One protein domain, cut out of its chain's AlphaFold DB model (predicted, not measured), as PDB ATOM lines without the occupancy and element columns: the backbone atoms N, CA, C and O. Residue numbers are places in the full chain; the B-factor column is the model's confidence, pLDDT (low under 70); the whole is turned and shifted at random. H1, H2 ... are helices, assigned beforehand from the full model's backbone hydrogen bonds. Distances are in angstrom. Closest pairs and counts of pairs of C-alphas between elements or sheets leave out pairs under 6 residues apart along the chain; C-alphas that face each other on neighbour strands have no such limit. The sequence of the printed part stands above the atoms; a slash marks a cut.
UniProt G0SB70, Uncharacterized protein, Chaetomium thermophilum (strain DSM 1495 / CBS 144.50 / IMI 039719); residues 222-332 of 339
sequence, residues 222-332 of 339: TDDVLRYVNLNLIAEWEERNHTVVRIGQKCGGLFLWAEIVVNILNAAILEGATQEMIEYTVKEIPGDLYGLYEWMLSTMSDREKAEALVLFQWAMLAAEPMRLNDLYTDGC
ATOM      1  N   THR A 222     -27.468 -20.807  35.727       80.75
ATOM      2  CA  THR A 222     -26.686 -19.617  36.110       80.75
ATOM      3  C   THR A 222     -25.702 -19.193  35.018       80.75
ATOM      4  O   THR A 222     -25.624 -18.009  34.691       80.75
ATOM      5  N   ASP A 223     -24.993 -20.147  34.409       78.62
ATOM      6  CA  ASP A 223     -24.047 -19.866  33.323       78.62
ATOM      7  C   ASP A 223     -24.756 -19.344  32.064       78.62
ATOM      8  O   ASP A 223     -24.246 -18.442  31.397       78.62
ATOM      9  N   ASP A 224     -25.950 -19.864  31.763       79.38
ATOM     10  CA  ASP A 224     -26.759 -19.428  30.622       79.38
ATOM     11  C   ASP A 224     -27.274 -18.002  30.821       79.38
ATOM     12  O   ASP A 224     -27.194 -17.187  29.900       79.38
ATOM     13  N   VAL A 225     -27.728 -17.666  32.032       79.56
ATOM     14  CA  VAL A 225     -28.142 -16.300  32.368       79.56
ATOM     15  C   VAL A 225     -26.952 -15.347  32.306       79.56
ATOM     16  O   VAL A 225     -27.043 -14.299  31.673       79.56
ATOM     17  N   LEU A 226     -25.808 -15.702  32.899       84.31
ATOM     18  CA  LEU A 226     -24.598 -14.876  32.821       84.31
ATOM     19  C   LEU A 226     -24.173 -14.649  31.371       84.31
ATOM     20  O   LEU A 226     -23.824 -13.530  30.994       84.31
ATOM     21  N   ARG A 227     -24.242 -15.694  30.540       81.06
ATOM     22  CA  ARG A 227     -23.968 -15.598  29.107       81.06
ATOM     23  C   ARG A 227     -24.963 -14.675  28.408       81.06
ATOM     24  O   ARG A 227     -24.526 -13.832  27.629       81.06
ATOM     25  N   TYR A 228     -26.259 -14.809  28.679       84.94
ATOM     26  CA  TYR A 228     -27.300 -13.949  28.118       84.94
ATOM     27  C   TYR A 228     -27.065 -12.481  28.479       84.94
ATOM     28  O   TYR A 228     -26.973 -11.638  27.588       84.94
ATOM     29  N   VAL A 229     -26.882 -12.172  29.765       88.69
ATOM     30  CA  VAL A 229     -26.632 -10.803  30.234       88.69
ATOM     31  C   VAL A 229     -25.350 -10.259  29.605       88.69
ATOM     32  O   VAL A 229     -25.321  -9.130  29.121       88.69
ATOM     33  N   ASN A 230     -24.295 -11.074  29.532       90.06
ATOM     34  CA  ASN A 230     -23.040 -10.681  28.904       90.06
ATOM     35  C   ASN A 230     -23.164 -10.410  27.396       90.06
ATOM     36  O   ASN A 230     -22.375  -9.631  26.872       90.06
ATOM     37  N   LEU A 231     -24.092 -11.047  26.686       83.88
ATOM     38  CA  LEU A 231     -24.286 -10.816  25.253       83.88
ATOM     39  C   LEU A 231     -25.196  -9.617  24.970       83.88
ATOM     40  O   LEU A 231     -24.979  -8.936  23.974       83.88
ATOM     41  N   ASN A 232     -26.178  -9.356  25.835       88.19
ATOM     42  CA  ASN A 232     -27.251  -8.398  25.557       88.19
ATOM     43  C   ASN A 232     -27.118  -7.059  26.297       88.19
ATOM     44  O   ASN A 232     -27.691  -6.070  25.850       88.19
ATOM     45  N   LEU A 233     -26.374  -6.982  27.406       91.81
ATOM     46  CA  LEU A 233     -26.154  -5.715  28.109       91.81
ATOM     47  C   LEU A 233     -25.209  -4.811  27.297       91.81
ATOM     48  O   LEU A 233     -24.029  -5.138  27.142       91.81
ATOM     49  N   ILE A 234     -25.700  -3.658  26.837       93.06
ATOM     50  CA  ILE A 234     -24.968  -2.749  25.929       93.06
ATOM     51  C   ILE A 234     -23.907  -1.883  26.624       93.06
ATOM     52  O   ILE A 234     -23.233  -1.093  25.975       93.06
ATOM     53  N   ALA A 235     -23.781  -1.998  27.946       91.56
ATOM     54  CA  ALA A 235     -22.802  -1.271  28.744       91.56
ATOM     55  C   ALA A 235     -21.377  -1.402  28.175       91.56
ATOM     56  O   ALA A 235     -20.945  -2.512  27.870       91.56
ATOM     57  N   GLU A 236     -20.632  -0.294  28.106       91.12
ATOM     58  CA  GLU A 236     -19.246  -0.257  27.592       91.12
ATOM     59  C   GLU A 236     -18.200   0.164  28.647       91.12
ATOM     60  O   GLU A 236     -17.020   0.313  28.331       91.12
ATOM     61  N   TRP A 237     -18.595   0.363  29.911       91.62
ATOM     62  CA  TRP A 237     -17.669   0.775  30.978       91.62
ATOM     63  C   TRP A 237     -16.747  -0.359  31.458       91.62
ATOM     64  O   TRP A 237     -17.059  -1.545  31.336       91.62
ATOM     65  N   GLU A 238     -15.607   0.013  32.050       88.75
ATOM     66  CA  GLU A 238     -14.533  -0.910  32.459       88.75
ATOM     67  C   GLU A 238     -15.017  -1.992  33.445       88.75
ATOM     68  O   GLU A 238     -14.658  -3.164  33.327       88.75
ATOM     69  N   GLU A 239     -15.910  -1.633  34.370       88.75
ATOM     70  CA  GLU A 239     -16.421  -2.532  35.417       88.75
ATOM     71  C   GLU A 239     -17.677  -3.325  35.010       88.75
ATOM     72  O   GLU A 239     -18.311  -3.972  35.844       88.75
ATOM     73  N   ARG A 240     -18.035  -3.347  33.720       91.94
ATOM     74  CA  ARG A 240     -19.226  -4.035  33.188       91.94
ATOM     75  C   ARG A 240     -19.393  -5.470  33.691       91.94
ATOM     76  O   ARG A 240     -20.507  -5.898  33.988       91.94
ATOM     77  N   ASN A 241     -18.299  -6.225  33.803       92.62
ATOM     78  CA  ASN A 241     -18.342  -7.614  34.269       92.62
ATOM     79  C   ASN A 241     -18.912  -7.743  35.688       92.62
ATOM     80  O   ASN A 241     -19.596  -8.719  35.985       92.62
ATOM     81  N   HIS A 242     -18.684  -6.754  36.555       92.75
ATOM     82  CA  HIS A 242     -19.264  -6.736  37.893       92.75
ATOM     83  C   HIS A 242     -20.789  -6.561  37.835       92.75
ATOM     84  O   HIS A 242     -21.518  -7.270  38.529       92.75
ATOM     85  N   THR A 243     -21.283  -5.695  36.941       93.38
ATOM     86  CA  THR A 243     -22.719  -5.530  36.675       93.38
ATOM     87  C   THR A 243     -23.345  -6.832  36.168       93.38
ATOM     88  O   THR A 243     -24.364  -7.261  36.705       93.38
ATOM     89  N   VAL A 244     -22.706  -7.503  35.200       94.31
ATOM     90  CA  VAL A 244     -23.165  -8.792  34.646       94.31
ATOM     91  C   VAL A 244     -23.295  -9.847  35.744       94.31
ATOM     92  O   VAL A 244     -24.346 -10.475  35.878       94.31
ATOM     93  N   VAL A 245     -22.253 -10.016  36.566       93.38
ATOM     94  CA  VAL A 245     -22.259 -10.985  37.671       93.38
ATOM     95  C   VAL A 245     -23.363 -10.662  38.671       93.38
ATOM     96  O   VAL A 245     -24.059 -11.570  39.123       93.38
ATOM     97  N   ARG A 246     -23.573  -9.381  38.991       93.69
ATOM     98  CA  ARG A 246     -24.595  -8.987  39.960       93.69
ATOM     99  C   ARG A 246     -26.013  -9.237  39.456       93.69
ATOM    100  O   ARG A 246     -26.838  -9.709  40.231       93.69
ATOM    101  N   ILE A 247     -26.288  -8.976  38.177       92.38
ATOM    102  CA  ILE A 247     -27.573  -9.316  37.543       92.38
ATOM    103  C   ILE A 247     -27.780 -10.836  37.570       92.38
ATOM    104  O   ILE A 247     -28.826 -11.303  38.018       92.38
ATOM    105  N   GLY A 248     -26.765 -11.616  37.178       89.50
ATOM    106  CA  GLY A 248     -26.839 -13.080  37.185       89.50
ATOM    107  C   GLY A 248     -27.063 -13.678  38.577       89.50
ATOM    108  O   GLY A 248     -27.819 -14.631  38.721       89.50
ATOM    109  N   GLN A 249     -26.477 -13.096  39.624       90.06
ATOM    110  CA  GLN A 249     -26.742 -13.512  41.006       90.06
ATOM    111  C   GLN A 249     -28.153 -13.134  41.462       90.06
ATOM    112  O   GLN A 249     -28.812 -13.915  42.145       90.06
ATOM    113  N   LYS A 250     -28.614 -11.934  41.098       90.75
ATOM    114  CA  LYS A 250     -29.883 -11.390  41.584       90.75
ATOM    115  C   LYS A 250     -31.103 -12.058  40.953       90.75
ATOM    116  O   LYS A 250     -32.115 -12.164  41.628       90.75
ATOM    117  N   CYS A 251     -30.984 -12.557  39.723       87.00
ATOM    118  CA  CYS A 251     -32.092 -13.208  39.021       87.00
ATOM    119  C   CYS A 251     -32.560 -14.533  39.645       87.00
ATOM    120  O   CYS A 251     -33.624 -15.024  39.282       87.00
ATOM    121  N   GLY A 252     -31.757 -15.172  40.508       84.19
ATOM    122  CA  GLY A 252     -32.126 -16.442  41.146       84.19
ATOM    123  C   GLY A 252     -32.448 -17.587  40.172       84.19
ATOM    124  O   GLY A 252     -33.194 -18.493  40.528       84.19
ATOM    125  N   GLY A 253     -31.926 -17.535  38.940       78.62
ATOM    126  CA  GLY A 253     -32.223 -18.504  37.880       78.62
ATOM    127  C   GLY A 253     -33.506 -18.223  37.086       78.62
ATOM    128  O   GLY A 253     -33.880 -19.022  36.228       78.62
ATOM    129  N   LEU A 254     -34.182 -17.096  37.323       82.44
ATOM    130  CA  LEU A 254     -35.354 -16.674  36.556       82.44
ATOM    131  C   LEU A 254     -34.916 -15.926  35.291       82.44
ATOM    132  O   LEU A 254     -34.518 -14.761  35.339       82.44
ATOM    133  N   PHE A 255     -35.010 -16.594  34.140       81.38
ATOM    134  CA  PHE A 255     -34.566 -16.033  32.859       81.38
ATOM    135  C   PHE A 255     -35.379 -14.795  32.450       81.38
ATOM    136  O   PHE A 255     -34.798 -13.794  32.040       81.38
ATOM    137  N   LEU A 256     -36.700 -14.833  32.666       80.81
ATOM    138  CA  LEU A 256     -37.600 -13.701  32.423       80.81
ATOM    139  C   LEU A 256     -37.192 -12.461  33.232       80.81
ATOM    140  O   LEU A 256     -37.194 -11.348  32.717       80.81
ATOM    141  N   TRP A 257     -36.783 -12.646  34.491       90.81
ATOM    142  CA  TRP A 257     -36.293 -11.539  35.312       90.81
ATOM    143  C   TRP A 257     -35.038 -10.915  34.690       90.81
ATOM    144  O   TRP A 257     -34.939  -9.694  34.582       90.81
ATOM    145  N   ALA A 258     -34.083 -11.747  34.250       86.31
ATOM    146  CA  ALA A 258     -32.835 -11.267  33.659       86.31
ATOM    147  C   ALA A 258     -33.080 -10.499  32.355       86.31
ATOM    148  O   ALA A 258     -32.458  -9.463  32.135       86.31
ATOM    149  N   GLU A 259     -34.001 -10.982  31.526       85.06
ATOM    150  CA  GLU A 259     -34.436 -10.317  30.301       85.06
ATOM    151  C   GLU A 259     -35.054  -8.943  30.571       85.06
ATOM    152  O   GLU A 259     -34.559  -7.940  30.051       85.06
ATOM    153  N   ILE A 260     -36.064  -8.867  31.445       82.69
ATOM    154  CA  ILE A 260     -36.721  -7.600  31.794       82.69
ATOM    155  C   ILE A 260     -35.696  -6.591  32.322       82.69
ATOM    156  O   ILE A 260     -35.659  -5.443  31.877       82.69
ATOM    157  N   VAL A 261     -34.829  -7.014  33.245       90.69
ATOM    158  CA  VAL A 261     -33.832  -6.122  33.845       90.69
ATOM    159  C   VAL A 261     -32.811  -5.651  32.817       90.69
ATOM    160  O   VAL A 261     -32.530  -4.458  32.766       90.69
ATOM    161  N   VAL A 262     -32.272  -6.533  31.970       90.19
ATOM    162  CA  VAL A 262     -31.330  -6.124  30.912       90.19
ATOM    163  C   VAL A 262     -31.968  -5.100  29.979       90.19
ATOM    164  O   VAL A 262     -31.326  -4.103  29.657       90.19
ATOM    165  N   ASN A 263     -33.233  -5.291  29.611       86.31
ATOM    166  CA  ASN A 263     -33.966  -4.364  28.756       86.31
ATOM    167  C   ASN A 263     -34.161  -2.987  29.407       86.31
ATOM    168  O   ASN A 263     -33.857  -1.971  28.782       86.31
ATOM    169  N   ILE A 264     -34.565  -2.943  30.681       87.31
ATOM    170  CA  ILE A 264     -34.684  -1.693  31.454       87.31
ATOM    171  C   ILE A 264     -33.341  -0.954  31.509       87.31
ATOM    172  O   ILE A 264     -33.274   0.254  31.277       87.31
ATOM    173  N   LEU A 265     -32.253  -1.670  31.805       91.00
ATOM    174  CA  LEU A 265     -30.925  -1.061  31.898       91.00
ATOM    175  C   LEU A 265     -30.432  -0.569  30.538       91.00
ATOM    176  O   LEU A 265     -29.879   0.522  30.457       91.00
ATOM    177  N   ASN A 266     -30.645  -1.343  29.474       91.00
ATOM    178  CA  ASN A 266     -30.282  -0.949  28.118       91.00
ATOM    179  C   ASN A 266     -31.024   0.323  27.692       91.00
ATOM    180  O   ASN A 266     -30.384   1.236  27.177       91.00
ATOM    181  N   ALA A 267     -32.331   0.419  27.958       86.75
ATOM    182  CA  ALA A 267     -33.104   1.630  27.690       86.75
ATOM    183  C   ALA A 267     -32.512   2.847  28.423       86.75
ATOM    184  O   ALA A 267     -32.216   3.863  27.799       86.75
ATOM    185  N   ALA A 268     -32.211   2.709  29.719       87.00
ATOM    186  CA  ALA A 268     -31.588   3.778  30.497       87.00
ATOM    187  C   ALA A 268     -30.196   4.177  29.964       87.00
ATOM    188  O   ALA A 268     -29.867   5.362  29.912       87.00
ATOM    189  N   ILE A 269     -29.367   3.215  29.542       91.81
ATOM    190  CA  ILE A 269     -28.044   3.491  28.952       91.81
ATOM    191  C   ILE A 269     -28.191   4.262  27.634       91.81
ATOM    192  O   ILE A 269     -27.454   5.222  27.411       91.81
ATOM    193  N   LEU A 270     -29.151   3.885  26.782       91.50
ATOM    194  CA  LEU A 270     -29.435   4.592  25.528       91.50
ATOM    195  C   LEU A 270     -29.902   6.035  25.767       91.50
ATOM    196  O   LEU A 270     -29.574   6.922  24.980       91.50
ATOM    197  N   GLU A 271     -30.603   6.286  26.872       93.44
ATOM    198  CA  GLU A 271     -31.000   7.627  27.318       93.44
ATOM    199  C   GLU A 271     -29.863   8.421  27.993       93.44
ATOM    200  O   GLU A 271     -30.028   9.598  28.319       93.44
ATOM    201  N   GLY A 272     -28.682   7.815  28.159       91.50
ATOM    202  CA  GLY A 272     -27.483   8.468  28.686       91.50
ATOM    203  C   GLY A 272     -27.228   8.252  30.180       91.50
ATOM    204  O   GLY A 272     -26.481   9.030  30.779       91.50
ATOM    205  N   ALA A 273     -27.817   7.224  30.798       93.00
ATOM    206  CA  ALA A 273     -27.534   6.874  32.190       93.00
ATOM    207  C   ALA A 273     -26.048   6.536  32.407       93.00
ATOM    208  O   ALA A 273     -25.422   5.817  31.625       93.00
ATOM    209  N   THR A 274     -25.479   7.039  33.506       94.62
ATOM    210  CA  THR A 274     -24.086   6.761  33.885       94.62
ATOM    211  C   THR A 274     -23.946   5.381  34.533       94.62
ATOM    212  O   THR A 274     -24.921   4.808  35.026       94.62
ATOM    213  N   GLN A 275     -22.714   4.865  34.611       94.31
ATOM    214  CA  GLN A 275     -22.415   3.626  35.341       94.31
ATOM    215  C   GLN A 275     -22.967   3.659  36.778       94.31
ATOM    216  O   GLN A 275     -23.614   2.710  37.210       94.31
ATOM    217  N   GLU A 276     -22.771   4.766  37.499       94.50
ATOM    218  CA  GLU A 276     -23.237   4.934  38.883       94.50
ATOM    219  C   GLU A 276     -24.766   4.823  38.998       94.50
ATOM    220  O   GLU A 276     -25.277   4.206  39.934       94.50
ATOM    221  N   MET A 277     -25.506   5.375  38.028       93.38
ATOM    222  CA  MET A 277     -26.968   5.266  37.978       93.38
ATOM    223  C   MET A 277     -27.407   3.822  37.733       93.38
ATOM    224  O   MET A 277     -28.295   3.327  38.420       93.38
ATOM    225  N   ILE A 278     -26.756   3.120  36.802       95.00
ATOM    226  CA  ILE A 278     -27.060   1.715  36.503       95.00
ATOM    227  C   ILE A 278     -26.756   0.819  37.704       95.00
ATOM    228  O   ILE A 278     -27.561  -0.040  38.070       95.00
ATOM    229  N   GLU A 279     -25.629   1.038  38.375       93.56
ATOM    230  CA  GLU A 279     -25.303   0.322  39.603       93.56
ATOM    231  C   GLU A 279     -26.279   0.634  40.736       93.56
ATOM    232  O   GLU A 279     -26.621  -0.259  41.510       93.56
ATOM    233  N   TYR A 280     -26.775   1.860  40.849       93.31
ATOM    234  CA  TYR A 280     -27.834   2.157  41.805       93.31
ATOM    235  C   TYR A 280     -29.114   1.379  41.462       93.31
ATOM    236  O   TYR A 280     -29.630   0.643  42.302       93.31
ATOM    237  N   THR A 281     -29.557   1.422  40.206       93.19
ATOM    238  CA  THR A 281     -30.758   0.719  39.734       93.19
ATOM    239  C   THR A 281     -30.681  -0.790  39.976       93.19
ATOM    240  O   THR A 281     -31.578  -1.366  40.587       93.19
ATOM    241  N   VAL A 282     -29.571  -1.445  39.616       94.00
ATOM    242  CA  VAL A 282     -29.379  -2.887  39.873       94.00
ATOM    243  C   VAL A 282     -29.419  -3.206  41.371       94.00
ATOM    244  O   VAL A 282     -29.771  -4.321  41.758       94.00
ATOM    245  N   LYS A 283     -29.032  -2.269  42.245       93.44
ATOM    246  CA  LYS A 283     -29.096  -2.469  43.697       93.44
ATOM    247  C   LYS A 283     -30.539  -2.415  44.206       93.44
ATOM    248  O   LYS A 283     -30.890  -3.266  45.020       93.44
ATOM    249  N   GLU A 284     -31.347  -1.500  43.683       93.19
ATOM    250  CA  GLU A 284     -32.733  -1.280  44.115       93.19
ATOM    251  C   GLU A 284     -33.716  -2.334  43.587       93.19
ATOM    252  O   GLU A 284     -34.604  -2.745  44.326       93.19
ATOM    253  N   ILE A 285     -33.544  -2.818  42.351       92.31
ATOM    254  CA  ILE A 285     -34.480  -3.775  41.730       92.31
ATOM    255  C   ILE A 285     -34.579  -5.074  42.558       92.31
ATOM    256  O   ILE A 285     -33.549  -5.713  42.742       92.31
ATOM    257  N   PRO A 286     -35.748  -5.537  43.024       93.38
ATOM    258  CA  PRO A 286     -35.867  -6.794  43.779       93.38
ATOM    259  C   PRO A 286     -35.461  -8.046  42.983       93.38
ATOM    260  O   PRO A 286     -35.445  -8.026  41.758       93.38
ATOM    261  N   GLY A 287     -35.094  -9.134  43.671       88.25
ATOM    262  CA  GLY A 287     -34.584 -10.363  43.033       88.25
ATOM    263  C   GLY A 287     -35.651 -11.347  42.539       88.25
ATOM    264  O   GLY A 287     -35.321 -12.319  41.869       88.25
ATOM    265  N   ASP A 288     -36.917 -11.106  42.862       85.81
ATOM    266  CA  ASP A 288     -38.060 -11.906  42.427       85.81
ATOM    267  C   ASP A 288     -38.960 -11.110  41.467       85.81
ATOM    268  O   ASP A 288     -38.908  -9.878  41.417       85.81
ATOM    269  N   LEU A 289     -39.784 -11.809  40.678       82.69
ATOM    270  CA  LEU A 289     -40.662 -11.171  39.688       82.69
ATOM    271  C   LEU A 289     -41.739 -10.293  40.332       82.69
ATOM    272  O   LEU A 289     -42.054  -9.237  39.790       82.69
ATOM    273  N   TYR A 290     -42.288 -10.697  41.480       84.25
ATOM    274  CA  TYR A 290     -43.325  -9.920  42.156       84.25
ATOM    275  C   TYR A 290     -42.773  -8.565  42.610       84.25
ATOM    276  O   TYR A 290     -43.317  -7.521  42.250       84.25
ATOM    277  N   GLY A 291     -41.640  -8.575  43.313       86.38
ATOM    278  CA  GLY A 291     -40.944  -7.365  43.726       86.38
ATOM    279  C   GLY A 291     -40.461  -6.531  42.536       86.38
ATOM    280  O   GLY A 291     -40.529  -5.305  42.587       86.38
ATOM    281  N   LEU A 292     -40.013  -7.157  41.442       88.75
ATOM    282  CA  LEU A 292     -39.660  -6.442  40.212       88.75
ATOM    283  C   LEU A 292     -40.861  -5.670  39.648       88.75
ATOM    284  O   LEU A 292     -40.724  -4.482  39.360       88.75
ATOM    285  N   TYR A 293     -42.032  -6.301  39.530       86.75
ATOM    286  CA  TYR A 293     -43.242  -5.627  39.051       86.75
ATOM    287  C   TYR A 293     -43.698  -4.514  39.997       86.75
ATOM    288  O   TYR A 293     -44.040  -3.423  39.537       86.75
ATOM    289  N   GLU A 294     -43.655  -4.742  41.312       87.94
ATOM    290  CA  GLU A 294     -43.952  -3.709  42.310       87.94
ATOM    291  C   GLU A 294     -43.002  -2.511  42.170       87.94
ATOM    292  O   GLU A 294     -43.443  -1.359  42.122       87.94
ATOM    293  N   TRP A 295     -41.701  -2.775  42.031       91.44
ATOM    294  CA  TRP A 295     -40.693  -1.746  41.814       91.44
ATOM    295  C   TRP A 295     -40.965  -0.969  40.522       91.44
ATOM    296  O   TRP A 295     -41.027   0.259  40.568       91.44
ATOM    297  N   MET A 296     -41.221  -1.650  39.400       87.88
ATOM    298  CA  MET A 296     -41.551  -1.004  38.123       87.88
ATOM    299  C   MET A 296     -42.753  -0.066  38.265       87.88
ATOM    300  O   MET A 296     -42.663   1.110  37.915       87.88
ATOM    301  N   LEU A 297     -43.848  -0.538  38.863       87.75
ATOM    302  CA  LEU A 297     -45.032   0.288  39.108       87.75
ATOM    303  C   LEU A 297     -44.729   1.464  40.041       87.75
ATOM    304  O   LEU A 297     -45.275   2.551  39.856       87.75
ATOM    305  N   SER A 298     -43.848   1.291  41.028       87.31
ATOM    306  CA  SER A 298     -43.480   2.366  41.953       87.31
ATOM    307  C   SER A 298     -42.758   3.526  41.258       87.31
ATOM    308  O   SER A 298     -42.988   4.678  41.633       87.31
ATOM    309  N   THR A 299     -41.966   3.232  40.218       86.69
ATOM    310  CA  THR A 299     -41.192   4.224  39.448       86.69
ATOM    311  C   THR A 299     -42.037   5.074  38.497       86.69
ATOM    312  O   THR A 299     -41.593   6.143  38.084       86.69
ATOM    313  N   MET A 300     -43.265   4.647  38.193       86.31
ATOM    314  CA  MET A 300     -44.186   5.372  37.317       86.31
ATOM    315  C   MET A 300     -44.753   6.635  37.983       86.31
ATOM    316  O   MET A 300     -45.082   6.654  39.178       86.31
ATOM    317  N   SER A 301     -44.950   7.680  37.182       88.88
ATOM    318  CA  SER A 301     -45.700   8.877  37.567       88.88
ATOM    319  C   SER A 301     -47.182   8.568  37.813       88.88
ATOM    320  O   SER A 301     -47.715   7.569  37.333       88.88
ATOM    321  N   ASP A 302     -47.895   9.451  38.520       87.75
ATOM    322  CA  ASP A 302     -49.338   9.280  38.773       87.75
ATOM    323  C   ASP A 302     -50.154   9.160  37.478       87.75
ATOM    324  O   ASP A 302     -51.163   8.455  37.427       87.75
ATOM    325  N   ARG A 303     -49.698   9.829  36.413       86.81
ATOM    326  CA  ARG A 303     -50.319   9.736  35.093       86.81
ATOM    327  C   ARG A 303     -50.102   8.359  34.470       86.81
ATOM    328  O   ARG A 303     -51.071   7.748  34.035       86.81
ATOM    329  N   GLU A 304     -48.867   7.873  34.445       82.62
ATOM    330  CA  GLU A 304     -48.541   6.548  33.899       82.62
ATOM    331  C   GLU A 304     -49.220   5.438  34.702       82.62
ATOM    332  O   GLU A 304     -49.736   4.497  34.116       82.62
ATOM    333  N   LYS A 305     -49.322   5.579  36.029       81.69
ATOM    334  CA  LYS A 305     -50.092   4.659  36.880       81.69
ATOM    335  C   LYS A 305     -51.568   4.626  36.501       81.69
ATOM    336  O   LYS A 305     -52.159   3.550  36.472       81.69
ATOM    337  N   ALA A 306     -52.169   5.779  36.205       80.00
ATOM    338  CA  ALA A 306     -53.551   5.838  35.744       80.00
ATOM    339  C   ALA A 306     -53.722   5.168  34.368       80.00
ATOM    340  O   ALA A 306     -54.694   4.448  34.161       80.00
ATOM    341  N   GLU A 307     -52.772   5.360  33.450       78.69
ATOM    342  CA  GLU A 307     -52.773   4.720  32.128       78.69
ATOM    343  C   GLU A 307     -52.562   3.194  32.241       78.69
ATOM    344  O   GLU A 307     -53.340   2.420  31.682       78.69
ATOM    345  N   ALA A 308     -51.594   2.743  33.045       78.81
ATOM    346  CA  ALA A 308     -51.339   1.331  33.332       78.81
ATOM    347  C   ALA A 308     -52.539   0.650  34.004       78.81
ATOM    348  O   ALA A 308     -52.895  -0.467  33.638       78.81
ATOM    349  N   LEU A 309     -53.214   1.332  34.936       77.19
ATOM    350  CA  LEU A 309     -54.428   0.817  35.569       77.19
ATOM    351  C   LEU A 309     -55.532   0.549  34.541       77.19
ATOM    352  O   LEU A 309     -56.186  -0.486  34.616       77.19
ATOM    353  N   VAL A 310     -55.722   1.449  33.572       75.19
ATOM    354  CA  VAL A 310     -56.697   1.250  32.489       75.19
ATOM    355  C   VAL A 310     -56.313   0.040  31.636       75.19
ATOM    356  O   VAL A 310     -57.173  -0.788  31.344       75.19
ATOM    357  N   LEU A 311     -55.030  -0.112  31.297       73.75
ATOM    358  CA  LEU A 311     -54.537  -1.272  30.547       73.75
ATOM    359  C   LEU A 311     -54.756  -2.583  31.310       73.75
ATOM    360  O   LEU A 311     -55.240  -3.553  30.728       73.75
ATOM    361  N   PHE A 312     -54.465  -2.610  32.613       74.56
ATOM    362  CA  PHE A 312     -54.720  -3.776  33.455       74.56
ATOM    363  C   PHE A 312     -56.209  -4.079  33.567       74.56
ATOM    364  O   PHE A 312     -56.597  -5.233  33.450       74.56
ATOM    365  N   GLN A 313     -57.060  -3.065  33.734       67.06
ATOM    366  CA  GLN A 313     -58.510  -3.251  33.751       67.06
ATOM    367  C   GLN A 313     -59.016  -3.816  32.429       67.06
ATOM    368  O   GLN A 313     -59.840  -4.722  32.439       67.06
ATOM    369  N   TRP A 314     -58.517  -3.335  31.292       66.62
ATOM    370  CA  TRP A 314     -58.874  -3.904  29.997       66.62
ATOM    371  C   TRP A 314     -58.394  -5.348  29.872       66.62
ATOM    372  O   TRP A 314     -59.189  -6.212  29.524       66.62
ATOM    373  N   ALA A 315     -57.144  -5.640  30.233       61.00
ATOM    374  CA  ALA A 315     -56.604  -6.997  30.168       61.00
ATOM    375  C   ALA A 315     -57.356  -7.972  31.089       61.00
ATOM    376  O   ALA A 315     -57.636  -9.100  30.690       61.00
ATOM    377  N   MET A 316     -57.716  -7.534  32.299       56.84
ATOM    378  CA  MET A 316     -58.407  -8.355  33.294       56.84
ATOM    379  C   MET A 316     -59.911  -8.483  33.048       56.84
ATOM    380  O   MET A 316     -60.487  -9.477  33.464       56.84
ATOM    381  N   LEU A 317     -60.562  -7.501  32.414       57.62
ATOM    382  CA  LEU A 317     -62.021  -7.484  32.222       57.62
ATOM    383  C   LEU A 317     -62.453  -7.795  30.784       57.62
ATOM    384  O   LEU A 317     -63.655  -7.865  30.509       57.62
ATOM    385  N   ALA A 318     -61.513  -7.957  29.852       54.81
ATOM    386  CA  ALA A 318     -61.842  -8.270  28.472       54.81
ATOM    387  C   ALA A 318     -62.530  -9.631  28.356       54.81
ATOM    388  O   ALA A 318     -62.097 -10.639  28.905       54.81
ATOM    389  N   ALA A 319     -63.611  -9.672  27.578       41.97
ATOM    390  CA  ALA A 319     -64.362 -10.900  27.344       41.97
ATOM    391  C   ALA A 319     -63.568 -11.955  26.553       41.97
ATOM    392  O   ALA A 319     -63.996 -13.095  26.497       41.97
ATOM    393  N   GLU A 320     -62.447 -11.594  25.935       44.06
ATOM    394  CA  GLU A 320     -61.497 -12.496  25.284       44.06
ATOM    395  C   GLU A 320     -60.074 -11.983  25.583       44.06
ATOM    396  O   GLU A 320     -59.931 -10.785  25.834       44.06
ATOM    397  N   PRO A 321     -59.020 -12.830  25.576       46.31
ATOM    398  CA  PRO A 321     -57.638 -12.362  25.685       46.31
ATOM    399  C   PRO A 321     -57.390 -11.279  24.666       46.31
ATOM    400  O   PRO A 321     -57.443 -11.526  23.458       46.31
ATOM    401  N   MET A 322     -57.130 -10.083  25.182       45.47
ATOM    402  CA  MET A 322     -56.880  -8.943  24.330       45.47
ATOM    403  C   MET A 322     -55.617  -9.199  23.534       45.47
ATOM    404  O   MET A 322     -54.533  -9.397  24.085       45.47
ATOM    405  N   ARG A 323     -55.758  -9.177  22.216       46.28
ATOM    406  CA  ARG A 323     -54.613  -9.153  21.319       46.28
ATOM    407  C   ARG A 323     -54.046  -7.740  21.347       46.28
ATOM    408  O   ARG A 323     -54.780  -6.778  21.556       46.28
ATOM    409  N   LEU A 324     -52.753  -7.585  21.070       44.81
ATOM    410  CA  LEU A 324     -52.124  -6.260  20.975       44.81
ATOM    411  C   LEU A 324     -52.901  -5.343  20.001       44.81
ATOM    412  O   LEU A 324     -53.148  -4.178  20.287       44.81
ATOM    413  N   ASN A 325     -53.409  -5.913  18.900       43.97
ATOM    414  CA  ASN A 325     -54.310  -5.239  17.955       43.97
ATOM    415  C   ASN A 325     -55.598  -4.702  18.583       43.97
ATOM    416  O   ASN A 325     -56.033  -3.622  18.192       43.97
ATOM    417  N   ASP A 326     -56.165  -5.392  19.569       46.06
ATOM    418  CA  ASP A 326     -57.372  -4.950  20.266       46.06
ATOM    419  C   ASP A 326     -57.054  -3.760  21.188       46.06
ATOM    420  O   ASP A 326     -57.808  -2.789  21.207       46.06
ATOM    421  N   LEU A 327     -55.881  -3.755  21.840       49.50
ATOM    422  CA  LEU A 327     -55.356  -2.594  22.581       49.50
ATOM    423  C   LEU A 327     -55.142  -1.372  21.673       49.50
ATOM    424  O   LEU A 327     -55.447  -0.247  22.073       49.50
ATOM    425  N   TYR A 328     -54.671  -1.588  20.440       45.19
ATOM    426  CA  TYR A 328     -54.494  -0.522  19.449       45.19
ATOM    427  C   TYR A 328     -55.827   0.042  18.926       45.19
ATOM    428  O   TYR A 328     -55.900   1.236  18.623       45.19
ATOM    429  N   THR A 329     -56.883  -0.776  18.799       42.81
ATOM    430  CA  THR A 329     -58.165  -0.352  18.203       42.81
ATOM    431  C   THR A 329     -59.228   0.092  19.212       42.81
ATOM    432  O   THR A 329     -59.941   1.062  18.941       42.81
ATOM    433  N   ASP A 330     -59.342  -0.559  20.375       45.56
ATOM    434  CA  ASP A 330     -60.377  -0.241  21.373       45.56
ATOM    435  C   ASP A 330     -60.002   0.933  22.282       45.56
ATOM    436  O   ASP A 330     -60.906   1.619  22.775       45.56
ATOM    437  N   GLY A 331     -58.710   1.279  22.379       43.28
ATOM    438  CA  GLY A 331     -58.262   2.510  23.037       43.28
ATOM    439  C   GLY A 331     -58.819   3.795  22.415       43.28
ATOM    440  O   GLY A 331     -58.819   4.845  23.057       43.28
ATOM    441  N   CYS A 332     -59.374   3.708  21.201       37.22
ATOM    442  CA  CYS A 332     -60.071   4.806  20.539       37.22
ATOM    443  C   CYS A 332     -61.600   4.624  20.438       37.22
ATOM    444  O   CYS A 332     -62.274   5.584  20.062       37.22
TER     445      CYS A 332
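AT A GLANCE: This is residues 222 to 332 of the 339 residues of an uncharacterized protein of Chaetomium thermophilum (strain DSM 1495 / CBS 144.50 / IMI 039719) (UniProt G0SB70). A head of four helices, H1 to H4, sits at one end, and from it H5, H6 and H7 string out in a loose arm that zigzags away, with few contacts along it. H3, one of the two longest helices, lies on the side of the head toward H5, and H7 lies at the far end. The printed part has 111 residues with seven named helices, H1 to H7 in that order, and no named strand; the class is all helix. The whole is loose, with a radius of gyration of the C-alphas of 16.4 A, and its elongated outline spans 48 by 27 by 23 A.

HOW THE PARTS SIT: Begin at H3, residues 255 to 270. With residues 255 to 262 alone it touches H1, residues 222 to 232, the same way at a shallow tilt of 26 degrees; the closest C-alphas, Val 225 and Phe 255, are 6.4 A apart. H3 only just touches H2, residues 240 to 250, with 3 pairs of C-alphas within 8 A, the closest being Ile 247 and Ala 258 at 6.8 A. It also only just touches H4, residues 275 to 284, with 3 such pairs, the closest being Leu 265 and Ile 278 at 6.6 A. H1 and H2 touch, closest at the C-alphas of Leu 226 and Gly 248, 5.2 A. H2 and H4 touch at a shallow tilt of 7 degrees, the same way, closest at the C-alphas of Thr 243 and Glu 279, 7.0 A. H1 to H4 form an up and down bundle, each helix running against the one before it. Going outward, H5, residues 289 to 299, is close to H3 but not clearly touching, with the C-alphas of Trp 257 and Leu 289 closest at 6.2 A. H6, residues 302 to 317, stands likewise to H5, with Leu 297 and Lys 305 closest at 7.0 A. H7, residues 324 to 330, is near H6, with 5 pairs of C-alphas within 10 A. In all seven helices every O i to N i+4 pair is within hydrogen-bond range.

IN THESE COORDINATES: Find C-alpha 255 at (-34.566, -16.033, 32.859); from there H3 runs 22.5 A to C-alpha 270. H6 runs 22.0 A, H1, H2 and H5 15.4 A each, and H4 14.4 A. H1 begins at C-alpha 222, (-26.686, -19.617, 36.110), and H7, 10.2 A long, ends at C-alpha 330, (-60.377, -0.241, 21.373).

THE WHOLE: Look at Glu 238 and Ala 319 for the two C-alphas farthest apart, 51.1 A. The printed part has no cut, and no link between helices is long. Mean pLDDT of the printed part is 80.8; residues 313 to 332 are under 70.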